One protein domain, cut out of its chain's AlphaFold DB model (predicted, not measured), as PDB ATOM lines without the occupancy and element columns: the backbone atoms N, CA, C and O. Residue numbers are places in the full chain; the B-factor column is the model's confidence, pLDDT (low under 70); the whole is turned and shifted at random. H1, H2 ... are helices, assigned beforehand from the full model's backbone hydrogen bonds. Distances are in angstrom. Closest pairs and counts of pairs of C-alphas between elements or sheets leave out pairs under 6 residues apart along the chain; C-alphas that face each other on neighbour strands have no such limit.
ATOM      1  N   HIS A   5     -26.708 -13.140 177.127       33.53
ATOM      2  CA  HIS A   5     -25.789 -12.395 176.254       33.53
ATOM      3  C   HIS A   5     -25.775 -10.886 176.539       33.53
ATOM      4  O   HIS A   5     -24.698 -10.308 176.648       33.53
ATOM      5  N   ALA A   6     -26.944 -10.276 176.765       35.31
ATOM      6  CA  ALA A   6     -27.049  -8.851 177.093       35.31
ATOM      7  C   ALA A   6     -26.422  -8.509 178.460       35.31
ATOM      8  O   ALA A   6     -25.800  -7.463 178.616       35.31
ATOM      9  N   LEU A   7     -26.509  -9.422 179.439       32.50
ATOM     10  CA  LEU A   7     -25.965  -9.182 180.780       32.50
ATOM     11  C   LEU A   7     -24.433  -9.288 180.848       32.50
ATOM     12  O   LEU A   7     -23.837  -8.711 181.747       32.50
ATOM     13  N   ARG A   8     -23.785 -10.004 179.915       35.59
ATOM     14  CA  ARG A   8     -22.319 -10.167 179.904       35.59
ATOM     15  C   ARG A   8     -21.588  -9.053 179.155       35.59
ATOM     16  O   ARG A   8     -20.452  -8.760 179.502       35.59
ATOM     17  N   LEU A   9     -22.240  -8.416 178.180       41.50
ATOM     18  CA  LEU A   9     -21.691  -7.258 177.464       41.50
ATOM     19  C   LEU A   9     -21.688  -5.991 178.334       41.50
ATOM     20  O   LEU A   9     -20.769  -5.186 178.224       41.50
ATOM     21  N   ALA A  10     -22.643  -5.862 179.261       36.78
ATOM     22  CA  ALA A  10     -22.662  -4.771 180.236       36.78
ATOM     23  C   ALA A  10     -21.501  -4.854 181.249       36.78
ATOM     24  O   ALA A  10     -20.955  -3.829 181.640       36.78
ATOM     25  N   THR A  11     -21.066  -6.060 181.638       36.12
ATOM     26  CA  THR A  11     -20.000  -6.235 182.648       36.12
ATOM     27  C   THR A  11     -18.587  -5.994 182.099       36.12
ATOM     28  O   THR A  11     -17.680  -5.686 182.867       36.12
ATOM     29  N   VAL A  12     -18.375  -6.105 180.782       39.91
ATOM     30  CA  VAL A  12     -17.082  -5.750 180.159       39.91
ATOM     31  C   VAL A  12     -16.925  -4.225 180.062       39.91
ATOM     32  O   VAL A  12     -15.818  -3.718 180.220       39.91
ATOM     33  N   GLY A  13     -18.034  -3.485 179.933       36.66
ATOM     34  CA  GLY A  13     -18.040  -2.017 179.932       36.66
ATOM     35  C   GLY A  13     -17.628  -1.367 181.262       36.66
ATOM     36  O   GLY A  13     -17.155  -0.237 181.261       36.66
ATOM     37  N   GLU A  14     -17.737  -2.072 182.394       38.00
ATOM     38  CA  GLU A  14     -17.376  -1.528 183.717       38.00
ATOM     39  C   GLU A  14     -15.893  -1.691 184.086       38.00
ATOM     40  O   GLU A  14     -15.444  -1.121 185.081       38.00
ATOM     41  N   LYS A  15     -15.108  -2.465 183.321       36.66
ATOM     42  CA  LYS A  15     -13.737  -2.831 183.727       36.66
ATOM     43  C   LYS A  15     -12.614  -2.010 183.093       36.66
ATOM     44  O   LYS A  15     -11.451  -2.243 183.422       36.66
ATOM     45  N   LEU A  16     -12.930  -1.031 182.249       43.12
ATOM     46  CA  LEU A  16     -11.943  -0.141 181.633       43.12
ATOM     47  C   LEU A  16     -11.901   1.192 182.389       43.12
ATOM     48  O   LEU A  16     -12.547   2.170 182.030       43.12
ATOM     49  N   LEU A  17     -11.139   1.214 183.486       38.88
ATOM     50  CA  LEU A  17     -10.785   2.435 184.212       38.88
ATOM     51  C   LEU A  17      -9.934   3.340 183.310       38.88
ATOM     52  O   LEU A  17      -8.718   3.194 183.227       38.88
ATOM     53  N   GLY A  18     -10.622   4.252 182.628       37.00
ATOM     54  CA  GLY A  18     -10.060   5.256 181.726       37.00
ATOM     55  C   GLY A  18     -11.074   5.792 180.712       37.00
ATOM     56  O   GLY A  18     -10.664   6.265 179.662       37.00
ATOM     57  N   VAL A  19     -12.378   5.672 180.993       41.75
ATOM     58  CA  VAL A  19     -13.467   6.083 180.096       41.75
ATOM     59  C   VAL A  19     -13.405   7.600 179.903       41.75
ATOM     60  O   VAL A  19     -13.746   8.373 180.798       41.75
ATOM     61  N   THR A  20     -12.928   8.017 178.738       44.25
ATOM     62  CA  THR A  20     -13.091   9.367 178.200       44.25
ATOM     63  C   THR A  20     -14.588   9.693 178.112       44.25
ATOM     64  O   THR A  20     -15.429   8.821 177.888       44.25
ATOM     65  N   ASP A  21     -14.951  10.961 178.313       49.00
ATOM     66  CA  ASP A  21     -16.343  11.454 178.368       49.00
ATOM     67  C   ASP A  21     -17.188  11.058 177.121       49.00
ATOM     68  O   ASP A  21     -18.420  10.992 177.159       49.00
ATOM     69  N   THR A  22     -16.517  10.706 176.019       50.28
ATOM     70  CA  THR A  22     -17.037  10.239 174.723       50.28
ATOM     71  C   THR A  22     -17.654   8.837 174.730       50.28
ATOM     72  O   THR A  22     -18.614   8.594 173.991       50.28
ATOM     73  N   LEU A  23     -17.180   7.926 175.580       57.72
ATOM     74  CA  LEU A  23     -17.696   6.552 175.683       57.72
ATOM     75  C   LEU A  23     -18.932   6.435 176.599       57.72
ATOM     76  O   LEU A  23     -19.516   5.361 176.728       57.72
ATOM     77  N   SER A  24     -19.367   7.540 177.216       56.09
ATOM     78  CA  SER A  24     -20.536   7.574 178.110       56.09
ATOM     79  C   SER A  24     -21.884   7.631 177.378       56.09
ATOM     80  O   SER A  24     -22.931   7.361 177.975       56.09
ATOM     81  N   LYS A  25     -21.893   7.987 176.085       66.75
ATOM     82  CA  LYS A  25     -23.138   8.124 175.319       66.75
ATOM     83  C   LYS A  25     -23.676   6.747 174.921       66.75
ATOM     84  O   LYS A  25     -22.944   5.971 174.308       66.75
ATOM     85  N   PRO A  26     -24.958   6.447 175.198       76.00
ATOM     86  CA  PRO A  26     -25.553   5.181 174.799       76.00
ATOM     87  C   PRO A  26     -25.597   5.085 173.270       76.00
ATOM     88  O   PRO A  26     -26.220   5.911 172.600       76.00
ATOM     89  N   VAL A  27     -24.930   4.068 172.725       84.69
ATOM     90  CA  VAL A  27     -24.975   3.733 171.298       84.69
ATOM     91  C   VAL A  27     -26.168   2.802 171.050       84.69
ATOM     92  O   VAL A  27     -26.347   1.848 171.810       84.69
ATOM     93  N   PRO A  28     -26.988   3.044 170.012       89.31
ATOM     94  CA  PRO A  28     -28.073   2.137 169.652       89.31
ATOM     95  C   PRO A  28     -27.575   0.714 169.346       89.31
ATOM     96  O   PRO A  28     -26.559   0.535 168.672       89.31
ATOM     97  N   GLU A  29     -28.300  -0.300 169.823       89.38
ATOM     98  CA  GLU A  29     -27.932  -1.717 169.665       89.38
ATOM     99  C   GLU A  29     -27.831  -2.127 168.187       89.38
ATOM    100  O   GLU A  29     -26.883  -2.806 167.803       89.38
ATOM    101  N   ASP A  30     -28.725  -1.621 167.333       92.19
ATOM    102  CA  ASP A  30     -28.716  -1.880 165.888       92.19
ATOM    103  C   ASP A  30     -27.458  -1.336 165.194       92.19
ATOM    104  O   ASP A  30     -26.962  -1.923 164.231       92.19
ATOM    105  N   VAL A  31     -26.909  -0.226 165.696       93.19
ATOM    106  CA  VAL A  31     -25.663   0.359 165.182       93.19
ATOM    107  C   VAL A  31     -24.467  -0.501 165.580       93.19
ATOM    108  O   VAL A  31     -23.575  -0.704 164.756       93.19
ATOM    109  N   LEU A  32     -24.455  -1.028 166.808       91.50
ATOM    110  CA  LEU A  32     -23.402  -1.931 167.278       91.50
ATOM    111  C   LEU A  32     -23.419  -3.259 166.517       91.50
ATOM    112  O   LEU A  32     -22.376  -3.679 166.032       91.50
ATOM    113  N   GLU A  33     -24.588  -3.879 166.337       93.94
ATOM    114  CA  GLU A  33     -24.717  -5.127 165.572       93.94
ATOM    115  C   GLU A  33     -24.246  -4.963 164.118       93.94
ATOM    116  O   GLU A  33     -23.524  -5.810 163.586       93.94
ATOM    117  N   ALA A  34     -24.614  -3.853 163.473       95.56
ATOM    118  CA  ALA A  34     -24.183  -3.566 162.110       95.56
ATOM    119  C   ALA A  34     -22.672  -3.294 162.020       95.56
ATOM    120  O   ALA A  34     -22.023  -3.745 161.075       95.56
ATOM    121  N   ALA A  35     -22.103  -2.576 162.993       94.81
ATOM    122  CA  ALA A  35     -20.664  -2.346 163.063       94.81
ATOM    123  C   ALA A  35     -19.897  -3.659 163.293       94.81
ATOM    124  O   ALA A  35     -18.895  -3.894 162.625       94.81
ATOM    125  N   ASP A  36     -20.391  -4.541 164.161       96.44
ATOM    126  CA  ASP A  36     -19.768  -5.838 164.432       96.44
ATOM    127  C   ASP A  36     -19.713  -6.727 163.203       96.44
ATOM    128  O   ASP A  36     -18.678  -7.332 162.931       96.44
ATOM    129  N   ALA A  37     -20.808  -6.791 162.445       96.25
ATOM    130  CA  ALA A  37     -20.850  -7.557 161.209       96.25
ATOM    131  C   ALA A  37     -19.768  -7.085 160.224       96.25
ATOM    132  O   ALA A  37     -19.105  -7.909 159.598       96.25
ATOM    133  N   LEU A  38     -19.548  -5.769 160.133       96.62
ATOM    134  CA  LEU A  38     -18.495  -5.187 159.301       96.62
ATOM    135  C   LEU A  38     -17.097  -5.488 159.853       96.62
ATOM    136  O   LEU A  38     -16.205  -5.827 159.080       96.62
ATOM    137  N   LEU A  39     -16.891  -5.393 161.169       94.12
ATOM    138  CA  LEU A  39     -15.597  -5.679 161.796       94.12
ATOM    139  C   LEU A  39     -15.198  -7.146 161.640       94.12
ATOM    140  O   LEU A  39     -14.064  -7.428 161.266       94.12
ATOM    141  N   LEU A  40     -16.135  -8.071 161.851       93.75
ATOM    142  CA  LEU A  40     -15.910  -9.506 161.674       93.75
ATOM    143  C   LEU A  40     -15.611  -9.890 160.216       93.75
ATOM    144  O   LEU A  40     -14.974 -10.914 159.987       93.75
ATOM    145  N   ASP A  41     -16.035  -9.075 159.248       93.38
ATOM    146  CA  ASP A  41     -15.707  -9.223 157.822       93.38
ATOM    147  C   ASP A  41     -14.440  -8.436 157.411       93.38
ATOM    148  O   ASP A  41     -14.092  -8.355 156.236       93.38
ATOM    149  N   GLY A  42     -13.734  -7.815 158.365       88.69
ATOM    150  CA  GLY A  42     -12.522  -7.027 158.109       88.69
ATOM    151  C   GLY A  42     -12.777  -5.652 157.472       88.69
ATOM    152  O   GLY A  42     -11.842  -4.980 157.033       88.69
ATOM    153  N   GLN A  43     -14.026  -5.185 157.434       92.56
ATOM    154  CA  GLN A  43     -14.439  -3.932 156.796       92.56
ATOM    155  C   GLN A  43     -14.359  -2.721 157.748       92.56
ATOM    156  O   GLN A  43     -15.324  -1.974 157.927       92.56
ATOM    157  N   PHE A  44     -13.184  -2.483 158.338       89.50
ATOM    158  CA  PHE A  44     -12.957  -1.443 159.358       89.50
ATOM    159  C   PHE A  44     -13.390  -0.028 158.939       89.50
ATOM    160  O   PHE A  44     -14.088   0.657 159.685       89.50
ATOM    161  N   ILE A  45     -13.020   0.417 157.732       90.44
ATOM    162  CA  ILE A  45     -13.361   1.767 157.246       90.44
ATOM    163  C   ILE A  45     -14.880   1.934 157.118       90.44
ATOM    164  O   ILE A  45     -15.423   2.995 157.435       90.44
ATOM    165  N   LEU A  46     -15.579   0.883 156.682       93.94
ATOM    166  CA  LEU A  46     -17.034   0.903 156.571       93.94
ATOM    167  C   LEU A  46     -17.694   0.891 157.948       93.94
ATOM    168  O   LEU A  46     -18.675   1.608 158.130       93.94
ATOM    169  N   ALA A  47     -17.132   0.173 158.925       94.56
ATOM    170  CA  ALA A  47     -17.604   0.204 160.307       94.56
ATOM    171  C   ALA A  47     -17.487   1.616 160.912       94.56
ATOM    172  O   ALA A  47     -18.468   2.136 161.445       94.56
ATOM    173  N   ILE A  48     -16.339   2.288 160.740       92.62
ATOM    174  CA  ILE A  48     -16.125   3.680 161.189       92.62
ATOM    175  C   ILE A  48     -17.120   4.626 160.514       92.62
ATOM    176  O   ILE A  48     -17.754   5.452 161.175       92.62
ATOM    177  N   LYS A  49     -17.276   4.506 159.190       94.25
ATOM    178  CA  LYS A  49     -18.200   5.342 158.420       94.25
ATOM    179  C   LYS A  49     -19.643   5.155 158.890       94.25
ATOM    180  O   LYS A  49     -20.313   6.148 159.171       94.25
ATOM    181  N   LEU A  50     -20.095   3.907 159.015       96.06
ATOM    182  CA  LEU A  50     -21.436   3.571 159.489       96.06
ATOM    183  C   LEU A  50     -21.672   4.148 160.882       96.06
ATOM    184  O   LEU A  50     -22.680   4.821 161.103       96.06
ATOM    185  N   PHE A  51     -20.733   3.927 161.801       94.25
ATOM    186  CA  PHE A  51     -20.842   4.402 163.173       94.25
ATOM    187  C   PHE A  51     -20.971   5.927 163.215       94.25
ATOM    188  O   PHE A  51     -21.908   6.457 163.817       94.25
ATOM    189  N   LYS A  52     -20.092   6.636 162.499       94.25
ATOM    190  CA  LYS A  52     -20.105   8.099 162.405       94.25
ATOM    191  C   LYS A  52     -21.421   8.628 161.836       94.25
ATOM    192  O   LYS A  52     -21.995   9.569 162.376       94.25
ATOM    193  N   GLU A  53     -21.926   8.033 160.757       95.00
ATOM    194  CA  GLU A  53     -23.167   8.472 160.107       95.00
ATOM    195  C   GLU A  53     -24.399   8.250 160.993       95.00
ATOM    196  O   GLU A  53     -25.287   9.103 161.052       95.00
ATOM    197  N   ARG A  54     -24.449   7.123 161.711       94.31
ATOM    198  CA  ARG A  54     -25.604   6.735 162.531       94.31
ATOM    199  C   ARG A  54     -25.645   7.424 163.892       94.31
ATOM    200  O   ARG A  54     -26.731   7.716 164.383       94.31
ATOM    201  N   THR A  55     -24.488   7.722 164.474       91.62
ATOM    202  CA  THR A  55     -24.380   8.398 165.781       91.62
ATOM    203  C   THR A  55     -24.147   9.906 165.665       91.62
ATOM    204  O   THR A  55     -24.305  10.627 166.650       91.62
ATOM    205  N   ARG A  56     -23.798  10.399 164.466       91.81
ATOM    206  CA  ARG A  56     -23.399  11.791 164.192       91.81
ATOM    207  C   ARG A  56     -22.226  12.274 165.057       91.81
ATOM    208  O   ARG A  56     -22.124  13.470 165.329       91.81
ATOM    209  N   CYS A  57     -21.358  11.363 165.500       89.44
ATOM    210  CA  CYS A  57     -20.170  11.703 166.278       89.44
ATOM    211  C   CYS A  57     -19.017  12.233 165.403       89.44
ATOM    212  O   CYS A  57     -19.081  12.232 164.164       89.44
ATOM    213  N   GLY A  58     -17.954  12.713 166.054       89.19
ATOM    214  CA  GLY A  58     -16.708  13.070 165.379       89.19
ATOM    215  C   GLY A  58     -15.956  11.838 164.862       89.19
ATOM    216  O   GLY A  58     -16.204  10.712 165.282       89.19
ATOM    217  N   LEU A  59     -14.998  12.044 163.948       85.94
ATOM    218  CA  LEU A  59     -14.140  10.947 163.471       85.94
ATOM    219  C   LEU A  59     -13.322  10.332 164.613       85.94
ATOM    220  O   LEU A  59     -13.175   9.118 164.661       85.94
ATOM    221  N   HIS A  60     -12.820  11.167 165.525       82.88
ATOM    222  CA  HIS A  60     -12.064  10.716 166.689       82.88
ATOM    223  C   HIS A  60     -12.902   9.777 167.569       82.88
ATOM    224  O   HIS A  60     -12.501   8.640 167.787       82.88
ATOM    225  N   ASP A  61     -14.109  10.201 167.951       85.25
ATOM    226  CA  ASP A  61     -15.030   9.384 168.749       85.25
ATOM    227  C   ASP A  61     -15.382   8.065 168.044       85.25
ATOM    228  O   ASP A  61     -15.456   7.016 168.674       85.25
ATOM    229  N   ALA A  62     -15.601   8.098 166.722       88.56
ATOM    230  CA  ALA A  62     -15.880   6.893 165.944       88.56
ATOM    231  C   ALA A  62     -14.691   5.918 165.950       88.56
ATOM    232  O   ALA A  62     -14.891   4.712 166.074       88.56
ATOM    233  N   LEU A  63     -13.462   6.425 165.825       85.19
ATOM    234  CA  LEU A  63     -12.246   5.612 165.891       85.19
ATOM    235  C   LEU A  63     -12.062   4.981 167.273       85.19
ATOM    236  O   LEU A  63     -11.770   3.789 167.353       85.19
ATOM    237  N   GLU A  64     -12.268   5.749 168.343       85.31
ATOM    238  CA  GLU A  64     -12.183   5.266 169.727       85.31
ATOM    239  C   GLU A  64     -13.202   4.140 169.977       85.31
ATOM    240  O   GLU A  64     -12.838   3.044 170.409       85.31
ATOM    241  N   TRP A  65     -14.462   4.352 169.586       88.62
ATOM    242  CA  TRP A  65     -15.519   3.344 169.701       88.62
ATOM    243  C   TRP A  65     -15.223   2.068 168.914       88.62
ATOM    244  O   TRP A  65     -15.366   0.967 169.446       88.62
ATOM    245  N   ILE A  66     -14.808   2.193 167.652       91.06
ATOM    246  CA  ILE A  66     -14.495   1.033 166.812       91.06
ATOM    247  C   ILE A  66     -13.275   0.277 167.343       91.06
ATOM    248  O   ILE A  66     -13.262  -0.954 167.304       91.06
ATOM    249  N   THR A  67     -12.286   0.981 167.894       87.62
ATOM    250  CA  THR A  67     -11.114   0.358 168.524       87.62
ATOM    251  C   THR A  67     -11.537  -0.503 169.711       87.62
ATOM    252  O   THR A  67     -11.282  -1.708 169.709       87.62
ATOM    253  N   HIS A  68     -12.292   0.057 170.658       87.06
ATOM    254  CA  HIS A  68     -12.796  -0.706 171.802       87.06
ATOM    255  C   HIS A  68     -13.733  -1.840 171.397       87.06
ATOM    256  O   HIS A  68     -13.709  -2.924 171.984       87.06
ATOM    257  N   ARG A  69     -14.558  -1.627 170.365       91.12
ATOM    258  CA  ARG A  69     -15.441  -2.688 169.886       91.12
ATOM    259  C   ARG A  69     -14.656  -3.842 169.274       91.12
ATOM    260  O   ARG A  69     -14.986  -4.998 169.530       91.12
ATOM    261  N   THR A  70     -13.590  -3.538 168.540       90.62
ATOM    262  CA  THR A  70     -12.665  -4.537 167.992       90.62
ATOM    263  C   THR A  70     -12.025  -5.358 169.109       90.62
ATOM    264  O   THR A  70     -12.022  -6.584 169.029       90.62
ATOM    265  N   GLU A  71     -11.555  -4.716 170.181       88.62
ATOM    266  CA  GLU A  71     -10.998  -5.402 171.358       88.62
ATOM    267  C   GLU A  71     -12.018  -6.361 171.986       88.62
ATOM    268  O   GLU A  71     -11.723  -7.542 172.190       88.62
ATOM    269  N   ALA A  72     -13.253  -5.898 172.201       90.31
ATOM    270  CA  ALA A  72     -14.329  -6.736 172.725       90.31
ATOM    271  C   ALA A  72     -14.651  -7.925 171.797       90.31
ATOM    272  O   ALA A  72     -14.856  -9.047 172.263       90.31
ATOM    273  N   LEU A  73     -14.660  -7.727 170.474       92.75
ATOM    274  CA  LEU A  73     -14.867  -8.819 169.519       92.75
ATOM    275  C   LEU A  73     -13.703  -9.817 169.524       92.75
ATOM    276  O   LEU A  73     -13.943 -11.019 169.428       92.75
ATOM    277  N   MET A  74     -12.458  -9.366 169.696       91.56
ATOM    278  CA  MET A  74     -11.306 -10.261 169.865       91.56
ATOM    279  C   MET A  74     -11.422 -11.108 171.145       91.56
ATOM    280  O   MET A  74     -10.947 -12.250 171.188       91.56
ATOM    281  N   GLU A  75     -12.064 -10.599 172.198       92.19
ATOM    282  CA  GLU A  75     -12.388 -11.385 173.394       92.19
ATOM    283  C   GLU A  75     -13.428 -12.473 173.127       92.19
ATOM    284  O   GLU A  75     -13.260 -13.609 173.575       92.19
ATOM    285  N   LEU A  76     -14.465 -12.140 172.363       93.06
ATOM    286  CA  LEU A  76     -15.623 -13.004 172.133       93.06
ATOM    287  C   LEU A  76     -15.426 -14.018 170.997       93.06
ATOM    288  O   LEU A  76     -16.021 -15.097 171.030       93.06
ATOM    289  N   HIS A  77     -14.593 -13.700 170.006       93.50
ATOM    290  CA  HIS A  77     -14.437 -14.473 168.775       93.50
ATOM    291  C   HIS A  77     -12.973 -14.911 168.579       93.50
ATOM    292  O   HIS A  77     -12.181 -14.182 167.980       93.50
ATOM    293  N   PRO A  78     -12.586 -16.131 169.012       92.88
ATOM    294  CA  PRO A  78     -11.203 -16.611 168.906       92.88
ATOM    295  C   PRO A  78     -10.643 -16.620 167.481       92.88
ATOM    296  O   PRO A  78      -9.461 -16.350 167.283       92.88
ATOM    297  N   ARG A  79     -11.489 -16.904 166.483       92.06
ATOM    298  CA  ARG A  79     -11.096 -16.861 165.070       92.06
ATOM    299  C   ARG A  79     -10.749 -15.439 164.627       92.06
ATOM    300  O   ARG A  79      -9.674 -15.237 164.080       92.06
ATOM    301  N   PHE A  80     -11.618 -14.476 164.932       91.62
ATOM    302  CA  PHE A  80     -11.384 -13.064 164.635       91.62
ATOM    303  C   PHE A  80     -10.114 -12.556 165.328       91.62
ATOM    304  O   PHE A  80      -9.284 -11.913 164.698       91.62
ATOM    305  N   ARG A  81      -9.895 -12.936 166.596       92.62
ATOM    306  CA  ARG A  81      -8.637 -12.649 167.300       92.62
ATOM    307  C   ARG A  81      -7.427 -13.183 166.541       92.62
ATOM    308  O   ARG A  81      -6.478 -12.440 166.350       92.62
ATOM    309  N   ALA A  82      -7.442 -14.455 166.147       90.00
ATOM    310  CA  ALA A  82      -6.316 -15.063 165.444       90.00
ATOM    311  C   ALA A  82      -6.042 -14.374 164.095       90.00
ATOM    312  O   ALA A  82      -4.886 -14.124 163.761       90.00
ATOM    313  N   GLU A  83      -7.094 -14.031 163.349       89.69
ATOM    314  CA  GLU A  83      -6.997 -13.313 162.074       89.69
ATOM    315  C   GLU A  83      -6.431 -11.893 162.262       89.69
ATOM    316  O   GLU A  83      -5.491 -11.520 161.557       89.69
ATOM    317  N   GLU A  84      -6.914 -11.141 163.257       87.69
ATOM    318  CA  GLU A  84      -6.410  -9.802 163.588       87.69
ATOM    319  C   GLU A  84      -4.981  -9.822 164.137       87.69
ATOM    320  O   GLU A  84      -4.170  -8.976 163.768       87.69
ATOM    321  N   THR A  85      -4.631 -10.796 164.980       86.88
ATOM    322  CA  THR A  85      -3.252 -10.979 165.452       86.88
ATOM    323  C   THR A  85      -2.323 -11.272 164.280       86.88
ATOM    324  O   THR A  85      -1.313 -10.594 164.134       86.88
ATOM    325  N   ALA A  86      -2.694 -12.194 163.389       86.50
ATOM    326  CA  ALA A  86      -1.890 -12.494 162.209       86.50
ATOM    327  C   ALA A  86      -1.794 -11.291 161.251       86.50
ATOM    328  O   ALA A  86      -0.764 -11.097 160.605       86.50
ATOM    329  N   ARG A  87      -2.853 -10.476 161.133       84.38
ATOM    330  CA  ARG A  87      -2.827  -9.221 160.366       84.38
ATOM    331  C   ARG A  87      -1.836  -8.232 160.970       84.38
ATOM    332  O   ARG A  87      -0.960  -7.764 160.249       84.38
ATOM    333  N   LYS A  88      -1.930  -7.981 162.278       82.06
ATOM    334  CA  LYS A  88      -0.993  -7.117 163.005       82.06
ATOM    335  C   LYS A  88       0.438  -7.617 162.858       82.06
ATOM    336  O   LYS A  88       1.283  -6.845 162.445       82.06
ATOM    337  N   GLU A  89       0.702  -8.906 163.053       82.38
ATOM    338  CA  GLU A  89       2.039  -9.484 162.854       82.38
ATOM    339  C   GLU A  89       2.580  -9.243 161.437       82.38
ATOM    340  O   GLU A  89       3.752  -8.901 161.277       82.38
TER     341      GLU A  89
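What this domain is: This is residues 5 to 89 of the 215 residues of an uncharacterized protein of Myxococcus xanthus (UniProt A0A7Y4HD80). One long helix, H5, runs through the middle, and the helical hairpin of H3 and H4 packs across one side of it. H6 turns off the last end of H5 at a corner, the tiny H2 packs on H5 near its first end, and H1 is only loosely placed near H5, touching no helix. The printed part has 85 residues with six named helices in the order H1, H2, H3, H4, H5, H6 and no named strand; the class is all helix. It is compact, with a radius of gyration of the C-alphas of 12.7 A and spans of 32 by 27 by 23 A.

How they stand to each other: H1, residues 5 to 13, is close but not clearly touching H5, residues 59 to 76; the closest C-alphas, those of Val 12 and Ala 72, are 8.0 A apart, at a steep tilt of 59 degrees, opposite ways. H2, residues 21 to 24, only just touches H5, with 3 pairs of C-alphas within 8 A, the closest being Thr 22 and Asp 61 at 6.4 A. H3, residues 29 to 40, and H4, residues 44 to 55, touch as a hairpin, at a shallow tilt of 10 degrees, opposite ways; their closest C-alphas, of Ala 35 and Ala 47, are 4.8 A apart. H3 touches H5 with residues 35 to 40 alone, closest at the C-alphas of Leu 39 and Thr 70, 6.9 A, about perpendicular at 72 degrees, but only just. H4 touches H5 with residues 47 to 52 alone, closest at the C-alphas of Lys 52 and Ala 62, 5.6 A, at a steep tilt of 62 degrees, opposite ways. Helix packing is mostly crossed, but only just: 1 of these 3 tilted pairs is shallow. H5 and H6, residues 78 to 89, touch only at the corner by their link, closest at the C-alphas of Met 74 and Arg 81, 4.4 A. H1 and H3 are apart, as are H4 and H6. Every O i to N i+4 pair is within hydrogen-bond range in H3, H4, H5 and H6; in H1 it is 1 of 5, beside 3 of 6 O i to N i+3 pairs, and H2 is too short for an O i to N i+4 pair, with 0 of 1 O i to N i+3 pairs within range.

Where its parts are: H1 begins at C-alpha 5, (-25.789, -12.395, 176.254), and is 13.5 A long; H2 is 5.7 A. H3 and H4 are each 16.4 A. H5 is 25.5 A from C-alpha 59, (-14.140, 10.947, 163.471), to C-alpha 76. H6, 16.2 A, ends at C-alpha 89, (2.039, -9.484, 162.854).

The domain as a whole: The C-alphas of Pro 26 and Glu 89 are the two farthest apart, 33.5 A. The printed part has no cut and no long link; H1 to H2 is short, the others tight. Mean pLDDT of the printed part is 78.6; residues 5 to 25 are under 70.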